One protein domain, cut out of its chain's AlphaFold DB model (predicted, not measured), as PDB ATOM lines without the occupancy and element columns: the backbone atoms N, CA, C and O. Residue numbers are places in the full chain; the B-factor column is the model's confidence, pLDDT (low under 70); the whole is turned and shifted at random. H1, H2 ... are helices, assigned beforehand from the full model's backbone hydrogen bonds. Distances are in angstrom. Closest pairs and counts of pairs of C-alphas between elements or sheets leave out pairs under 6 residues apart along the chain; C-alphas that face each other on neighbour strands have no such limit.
ATOM      1  N   THR A 124     130.283 110.471 137.229       85.00
ATOM      2  CA  THR A 124     130.071 111.908 137.371       85.00
ATOM      3  C   THR A 124     131.382 112.657 137.367       85.00
ATOM      4  O   THR A 124     132.374 112.235 137.965       85.00
ATOM      5  N   GLY A 125     131.365 113.807 136.709       86.12
ATOM      6  CA  GLY A 125     132.383 114.836 136.871       86.12
ATOM      7  C   GLY A 125     132.084 115.774 138.040       86.12
ATOM      8  O   GLY A 125     132.888 116.660 138.310       86.12
ATOM      9  N   ILE A 126     130.945 115.635 138.729       89.06
ATOM     10  CA  ILE A 126     130.448 116.592 139.719       89.06
ATOM     11  C   ILE A 126     130.059 115.884 141.024       89.06
ATOM     12  O   ILE A 126     129.156 115.063 141.089       89.06
ATOM     13  N   ILE A 127     130.674 116.294 142.133       87.62
ATOM     14  CA  ILE A 127     130.326 115.823 143.477       87.62
ATOM     15  C   ILE A 127     129.895 117.020 144.321       87.62
ATOM     16  O   ILE A 127     130.670 117.945 144.573       87.62
ATOM     17  N   LYS A 128     128.634 117.003 144.779       85.19
ATOM     18  CA  LYS A 128     128.030 118.064 145.613       85.19
ATOM     19  C   LYS A 128     128.205 119.467 145.001       85.19
ATOM     20  O   LYS A 128     128.571 120.415 145.693       85.19
ATOM     21  N   GLY A 129     127.972 119.577 143.691       88.38
ATOM     22  CA  GLY A 129     128.039 120.831 142.932       88.38
ATOM     23  C   GLY A 129     129.446 121.290 142.532       88.38
ATOM     24  O   GLY A 129     129.564 122.301 141.840       88.38
ATOM     25  N   LYS A 130     130.496 120.555 142.922       92.56
ATOM     26  CA  LYS A 130     131.899 120.862 142.609       92.56
ATOM     27  C   LYS A 130     132.512 119.823 141.678       92.56
ATOM     28  O   LYS A 130     132.078 118.676 141.685       92.56
ATOM     29  N   TRP A 131     133.550 120.197 140.937       93.44
ATOM     30  CA  TRP A 131     134.244 119.287 140.029       93.44
ATOM     31  C   TRP A 131     134.945 118.152 140.777       93.44
ATOM     32  O   TRP A 131     135.641 118.372 141.774       93.44
ATOM     33  N   TYR A 132     134.787 116.935 140.276       92.12
ATOM     34  CA  TYR A 132     135.591 115.788 140.651       92.12
ATOM     35  C   TYR A 132     136.942 115.888 139.950       92.12
ATOM     36  O   TYR A 132     137.003 116.071 138.741       92.12
ATOM     37  N   ARG A 133     138.042 115.817 140.702       91.19
ATOM     38  CA  ARG A 133     139.373 116.128 140.161       91.19
ATOM     39  C   ARG A 133     139.798 115.188 139.030       91.19
ATOM     40  O   ARG A 133     140.503 115.627 138.131       91.19
ATOM     41  N   GLU A 134     139.358 113.935 139.059       89.50
ATOM     42  CA  GLU A 134     139.735 112.948 138.040       89.50
ATOM     43  C   GLU A 134     139.112 113.237 136.667       89.50
ATOM     44  O   GLU A 134     139.665 112.799 135.670       89.50
ATOM     45  N   ILE A 135     138.046 114.048 136.574       90.19
ATOM     46  CA  ILE A 135     137.451 114.406 135.271       90.19
ATOM     47  C   ILE A 135     138.352 115.326 134.433       90.19
ATOM     48  O   ILE A 135     138.132 115.513 133.240       90.19
ATOM     49  N   VAL A 136     139.373 115.932 135.048       91.31
ATOM     50  CA  VAL A 136     140.267 116.869 134.357       91.31
ATOM     51  C   VAL A 136     141.035 116.164 133.242       91.31
ATOM     52  O   VAL A 136     141.149 116.727 132.157       91.31
ATOM     53  N   SER A 137     141.535 114.946 133.477       90.44
ATOM     54  CA  SER A 137     142.258 114.198 132.441       90.44
ATOM     55  C   SER A 137     141.353 113.884 131.254       90.44
ATOM     56  O   SER A 137     141.764 114.100 130.119       90.44
ATOM     57  N   ASP A 138     140.096 113.508 131.508       89.38
ATOM     58  CA  ASP A 138     139.109 113.254 130.454       89.38
ATOM     59  C   ASP A 138     138.870 114.482 129.573       89.38
ATOM     60  O   ASP A 138     138.825 114.373 128.347       89.38
ATOM     61  N   PHE A 139     138.742 115.666 130.175       91.50
ATOM     62  CA  PHE A 139     138.547 116.900 129.415       91.50
ATOM     63  C   PHE A 139     139.781 117.273 128.599       91.50
ATOM     64  O   PHE A 139     139.638 117.670 127.444       91.50
ATOM     65  N   LEU A 140     140.985 117.094 129.146       91.62
ATOM     66  CA  LEU A 140     142.224 117.356 128.411       91.62
ATOM     67  C   LEU A 140     142.395 116.400 127.223       91.62
ATOM     68  O   LEU A 140     142.668 116.853 126.113       91.62
ATOM     69  N   GLU A 141     142.187 115.100 127.437       91.69
ATOM     70  CA  GLU A 141     142.294 114.068 126.397       91.69
ATOM     71  C   GLU A 141     141.304 114.307 125.251       91.69
ATOM     72  O   GLU A 141     141.645 114.135 124.079       91.69
ATOM     73  N   ASN A 142     140.099 114.782 125.579       89.81
ATOM     74  CA  ASN A 142     139.034 115.055 124.615       89.81
ATOM     75  C   ASN A 142     138.996 116.512 124.120       89.81
ATOM     76  O   ASN A 142     138.085 116.875 123.379       89.81
ATOM     77  N   LYS A 143     139.982 117.348 124.486       94.38
ATOM     78  CA  LYS A 143     140.088 118.767 124.086       94.38
ATOM     79  C   LYS A 143     138.842 119.595 124.438       94.38
ATOM     80  O   LYS A 143     138.402 120.444 123.667       94.38
ATOM     81  N   ILE A 144     138.273 119.334 125.610       91.19
ATOM     82  CA  ILE A 144     137.129 120.058 126.161       91.19
ATOM     83  C   ILE A 144     137.657 121.166 127.074       91.19
ATOM     84  O   ILE A 144     138.282 120.901 128.101       91.19
ATOM     85  N   GLU A 145     137.387 122.419 126.718       93.50
ATOM     86  CA  GLU A 145     137.783 123.571 127.529       93.50
ATOM     87  C   GLU A 145     136.741 123.868 128.614       93.50
ATOM     88  O   GLU A 145     135.564 124.096 128.332       93.50
ATOM     89  N   VAL A 146     137.181 123.885 129.876       92.12
ATOM     90  CA  VAL A 146     136.321 124.150 131.036       92.12
ATOM     91  C   VAL A 146     137.000 125.120 131.995       92.12
ATOM     92  O   VAL A 146     138.115 124.894 132.460       92.12
ATOM     93  N   ASP A 147     136.281 126.175 132.368       94.75
ATOM     94  CA  ASP A 147     136.685 127.056 133.461       94.75
ATOM     95  C   ASP A 147     136.322 126.423 134.816       94.75
ATOM     96  O   ASP A 147     135.213 126.577 135.345       94.75
ATOM     97  N   PHE A 148     137.278 125.688 135.392       94.06
ATOM     98  CA  PHE A 148     137.109 125.027 136.686       94.06
ATOM     99  C   PHE A 148     136.921 126.010 137.852       94.06
ATOM    100  O   PHE A 148     136.400 125.605 138.896       94.06
ATOM    101  N   SER A 149     137.290 127.290 137.702       93.75
ATOM    102  CA  SER A 149     137.201 128.282 138.782       93.75
ATOM    103  C   SER A 149     135.754 128.605 139.169       93.75
ATOM    104  O   SER A 149     135.475 128.840 140.342       93.75
ATOM    105  N   LYS A 150     134.808 128.496 138.223       94.31
ATOM    106  CA  LYS A 150     133.380 128.788 138.448       94.31
ATOM    107  C   LYS A 150     132.724 127.897 139.504       94.31
ATOM    108  O   LYS A 150     131.837 128.351 140.219       94.31
ATOM    109  N   ARG A 151     133.127 126.623 139.593       92.31
ATOM    110  CA  ARG A 151     132.582 125.646 140.567       92.31
ATOM    111  C   ARG A 151     133.600 125.230 141.630       92.31
ATOM    112  O   ARG A 151     133.218 124.808 142.724       92.31
ATOM    113  N   GLY A 152     134.890 125.324 141.314       94.94
ATOM    114  CA  GLY A 152     135.971 124.756 142.109       94.94
ATOM    115  C   GLY A 152     135.925 123.225 142.170       94.94
ATOM    116  O   GLY A 152     135.045 122.575 141.602       94.94
ATOM    117  N   PHE A 153     136.882 122.643 142.891       95.31
ATOM    118  CA  PHE A 153     136.987 121.194 143.068       95.31
ATOM    119  C   PHE A 153     136.365 120.721 144.381       95.31
ATOM    120  O   PHE A 153     136.415 121.404 145.411       95.31
ATOM    121  N   TYR A 154     135.783 119.526 144.344       93.31
ATOM    122  CA  TYR A 154     135.324 118.831 145.534       93.31
ATOM    123  C   TYR A 154     136.521 118.453 146.413       93.31
ATOM    124  O   TYR A 154     137.534 117.950 145.930       93.31
ATOM    125  N   VAL A 155     136.381 118.684 147.719       89.56
ATOM    126  CA  VAL A 155     137.342 118.246 148.735       89.56
ATOM    127  C   VAL A 155     136.589 117.318 149.686       89.56
ATOM    128  O   VAL A 155     135.610 117.765 150.301       89.56
ATOM    129  N   PRO A 156     136.985 116.036 149.797       82.56
ATOM    130  CA  PRO A 156     136.344 115.098 150.704       82.56
ATOM    131  C   PRO A 156     136.349 115.624 152.141       82.56
ATOM    132  O   PRO A 156     137.377 116.058 152.659       82.56
ATOM    133  N   ARG A 157     135.186 115.589 152.794       78.31
ATOM    134  CA  ARG A 157     135.070 115.858 154.235       78.31
ATOM    135  C   ARG A 157     135.299 114.572 155.028       78.31
ATOM    136  O   ARG A 157     135.111 113.479 154.501       78.31
ATOM    137  N   ASN A 158     135.649 114.712 156.308       78.62
ATOM    138  CA  ASN A 158     135.819 113.579 157.218       78.62
ATOM    139  C   ASN A 158     134.559 112.666 157.210       78.62
ATOM    140  O   ASN A 158     133.447 113.183 157.374       78.62
ATOM    141  N   PRO A 159     134.703 111.333 157.051       69.81
ATOM    142  CA  PRO A 159     133.585 110.386 156.964       69.81
ATOM    143  C   PRO A 159     132.576 110.448 158.121       69.81
ATOM    144  O   PRO A 159     131.393 110.167 157.923       69.81
ATOM    145  N   LEU A 160     133.013 110.829 159.325       69.25
ATOM    146  CA  LEU A 160     132.140 110.940 160.499       69.25
ATOM    147  C   LEU A 160     131.090 112.047 160.334       69.25
ATOM    148  O   LEU A 160     129.921 111.845 160.654       69.25
ATOM    149  N   LEU A 161     131.483 113.180 159.744       68.69
ATOM    150  CA  LEU A 161     130.577 114.295 159.455       68.69
ATOM    151  C   LEU A 161     129.536 113.909 158.397       68.69
ATOM    152  O   LEU A 161     128.387 114.335 158.466       68.69
ATOM    153  N   HIS A 162     129.904 113.028 157.461       63.25
ATOM    154  CA  HIS A 162     128.990 112.543 156.429       63.25
ATOM    155  C   HIS A 162     127.821 111.733 157.005       63.25
ATOM    156  O   HIS A 162     126.689 111.866 156.545       63.25
ATOM    157  N   LYS A 163     128.075 110.891 158.016       65.50
ATOM    158  CA  LYS A 163     127.013 110.114 158.677       65.50
ATOM    159  C   LYS A 163     126.009 111.024 159.388       65.50
ATOM    160  O   LYS A 163     124.810 110.766 159.318       65.50
ATOM    161  N   LEU A 164     126.491 112.100 160.012       70.56
ATOM    162  CA  LEU A 164     125.645 113.095 160.676       70.56
ATOM    163  C   LEU A 164     124.778 113.868 159.673       70.56
ATOM    164  O   LEU A 164     123.585 114.026 159.912       70.56
ATOM    165  N   ASP A 165     125.335 114.269 158.526       69.19
ATOM    166  CA  ASP A 165     124.578 114.941 157.457       69.19
ATOM    167  C   ASP A 165     123.448 114.056 156.899       69.19
ATOM    168  O   ASP A 165     122.342 114.536 156.644       69.19
ATOM    169  N   VAL A 166     123.707 112.755 156.720       64.88
ATOM    170  CA  VAL A 166     122.697 111.788 156.257       64.88
ATOM    171  C   VAL A 166     121.583 111.627 157.291       64.88
ATOM    172  O   VAL A 166     120.408 111.697 156.935       64.88
ATOM    173  N   LEU A 167     121.934 111.458 158.569       67.75
ATOM    174  CA  LEU A 167     120.959 111.366 159.660       67.75
ATOM    175  C   LEU A 167     120.113 112.635 159.772       67.75
ATOM    176  O   LEU A 167     118.895 112.543 159.910       67.75
ATOM    177  N   LYS A 168     120.735 113.811 159.635       70.94
ATOM    178  CA  LYS A 168     120.039 115.097 159.628       70.94
ATOM    179  C   LYS A 168     119.021 115.176 158.487       70.94
ATOM    180  O   LYS A 168     117.848 115.426 158.747       70.94
ATOM    181  N   LYS A 169     119.416 114.851 157.253       66.19
ATOM    182  CA  LYS A 169     118.496 114.832 156.098       66.19
ATOM    183  C   LYS A 169     117.337 113.846 156.246       66.19
ATOM    184  O   LYS A 169     116.234 114.123 155.781       66.19
ATOM    185  N   LEU A 170     117.578 112.692 156.872       63.12
ATOM    186  CA  LEU A 170     116.520 111.727 157.186       63.12
ATOM    187  C   LEU A 170     115.579 112.269 158.276       63.12
ATOM    188  O   LEU A 170     114.368 112.092 158.172       63.12
ATOM    189  N   SER A 171     116.117 112.978 159.276       65.31
ATOM    190  CA  SER A 171     115.335 113.612 160.348       65.31
ATOM    191  C   SER A 171     114.500 114.814 159.880       65.31
ATOM    192  O   SER A 171     113.454 115.111 160.445       65.31
ATOM    193  N   GLU A 172     114.910 115.478 158.802       62.91
ATOM    194  CA  GLU A 172     114.145 116.563 158.175       62.91
ATOM    195  C   GLU A 172     112.935 116.039 157.373       62.91
ATOM    196  O   GLU A 172     112.037 116.805 157.045       62.91
ATOM    197  N   ASN A 173     112.867 114.726 157.107       63.25
ATOM    198  CA  ASN A 173     111.785 114.060 156.369       63.25
ATOM    199  C   ASN A 173     111.161 112.889 157.159       63.25
ATOM    200  O   ASN A 173     110.797 111.853 156.593       63.25
ATOM    201  N   VAL A 174     111.020 113.051 158.479       59.84
ATOM    202  CA  VAL A 174     110.512 112.016 159.406       59.84
ATOM    203  C   VAL A 174     109.143 111.443 159.008       59.84
ATOM    204  O   VAL A 174     109.022 110.218 158.999       59.84
ATOM    205  N   PRO A 175     108.126 112.236 158.612       59.72
ATOM    206  CA  PRO A 175     106.820 111.680 158.245       59.72
ATOM    207  C   PRO A 175     106.883 110.761 157.017       59.72
ATOM    208  O   PRO A 175     106.200 109.739 156.973       59.72
ATOM    209  N   HIS A 176     107.736 111.083 156.035       57.00
ATOM    210  CA  HIS A 176     107.920 110.271 154.827       57.00
ATOM    211  C   HIS A 176     108.706 108.994 155.126       57.00
ATOM    212  O   HIS A 176     108.285 107.905 154.742       57.00
ATOM    213  N   ALA A 177     109.799 109.102 155.887       56.22
ATOM    214  CA  ALA A 177     110.605 107.950 156.285       56.22
ATOM    215  C   ALA A 177     109.799 106.938 157.122       56.22
ATOM    216  O   ALA A 177     109.879 105.735 156.879       56.22
ATOM    217  N   VAL A 178     108.971 107.418 158.060       60.38
ATOM    218  CA  VAL A 178     108.100 106.573 158.892       60.38
ATOM    219  C   VAL A 178     106.980 105.936 158.063       60.38
ATOM    220  O   VAL A 178     106.748 104.736 158.187       60.38
ATOM    221  N   LYS A 179     106.334 106.681 157.153       57.59
ATOM    222  CA  LYS A 179     105.288 106.140 156.266       57.59
ATOM    223  C   LYS A 179     105.816 105.046 155.327       57.59
ATOM    224  O   LYS A 179     105.108 104.081 155.063       57.59
ATOM    225  N   GLN A 180     107.059 105.166 154.856       57.16
ATOM    226  CA  GLN A 180     107.702 104.157 154.002       57.16
ATOM    227  C   GLN A 180     108.189 102.927 154.789       57.16
ATOM    228  O   GLN A 180     108.190 101.826 154.248       57.16
ATOM    229  N   LEU A 181     108.558 103.075 156.068       56.03
ATOM    230  CA  LEU A 181     108.904 101.942 156.939       56.03
ATOM    231  C   LEU A 181     107.700 101.037 157.246       56.03
ATOM    232  O   LEU A 181     107.891  99.842 157.449       56.03
ATOM    233  N   ILE A 182     106.482 101.588 157.237       54.88
ATOM    234  CA  ILE A 182     105.224 100.835 157.395       54.88
ATOM    235  C   ILE A 182     104.878 100.029 156.124       54.88
ATOM    236  O   ILE A 182     104.167  99.035 156.205       54.88
ATOM    237  N   LEU A 183     105.401 100.428 154.956       49.75
ATOM    238  CA  LEU A 183     105.178  99.778 153.651       49.75
ATOM    239  C   LEU A 183     106.221  98.695 153.308       49.75
ATOM    240  O   LEU A 183     106.235  98.196 152.180       49.75
ATOM    241  N   LYS A 184     107.124  98.388 154.244       44.34
ATOM    242  CA  LYS A 184     108.220  97.435 154.060       44.34
ATOM    243  C   LYS A 184     107.761  95.984 154.153       44.34
ATOM    244  O   LYS A 184     106.904  95.693 155.012       44.34
TER     245      LYS A 184
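This is residues 124 to 184 of the 184 residues of an uncharacterized protein of Gammaproteobacteria bacterium MOLA455 (UniProt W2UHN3). A small body of loops with the short helix H1, residues 124 to 156, sends out a long arm that sticks out free, residues 157 to 184. The arm holds H2 and then H3, which turns off at a corner. The printed part has 61 residues, with three named helices, H1, H2, H3, and no named strand; it is all helix, though only 28 residues are in named elements. It is extended, radius of gyration of the C-alphas 17.7 A, spanning 51 by 25 by 18 A.

Residues 126 to 127 pair antiparallel with residues 130 to 131. H1, residues 135 to 141, begins at C-alpha (137.451, 114.406, 135.271) and is 10.1 A long. H2, residues 159 to 171, is 18.8 A. H3, residues 174 to 181, is 10.5 A and ends at C-alpha (108.904, 101.942, 156.939).

H1 is apart from H2 and H3. H2 and H3 are close but not clearly touching, about perpendicular at 90 degrees; their closest C-alphas, Leu 170 and Ala 177, are 7.1 A apart. In H1, H2 and H3 every O i to N i+4 pair is within hydrogen-bond range.

The C-alphas farthest apart, Lys 143 and Ile 182, are 51.4 A apart. The printed part has no cut. The link H1 to H2 is long, 17 residues; H2 to H3 is tight. pLDDT is under 70 in 24 residues, among them 169 to 184.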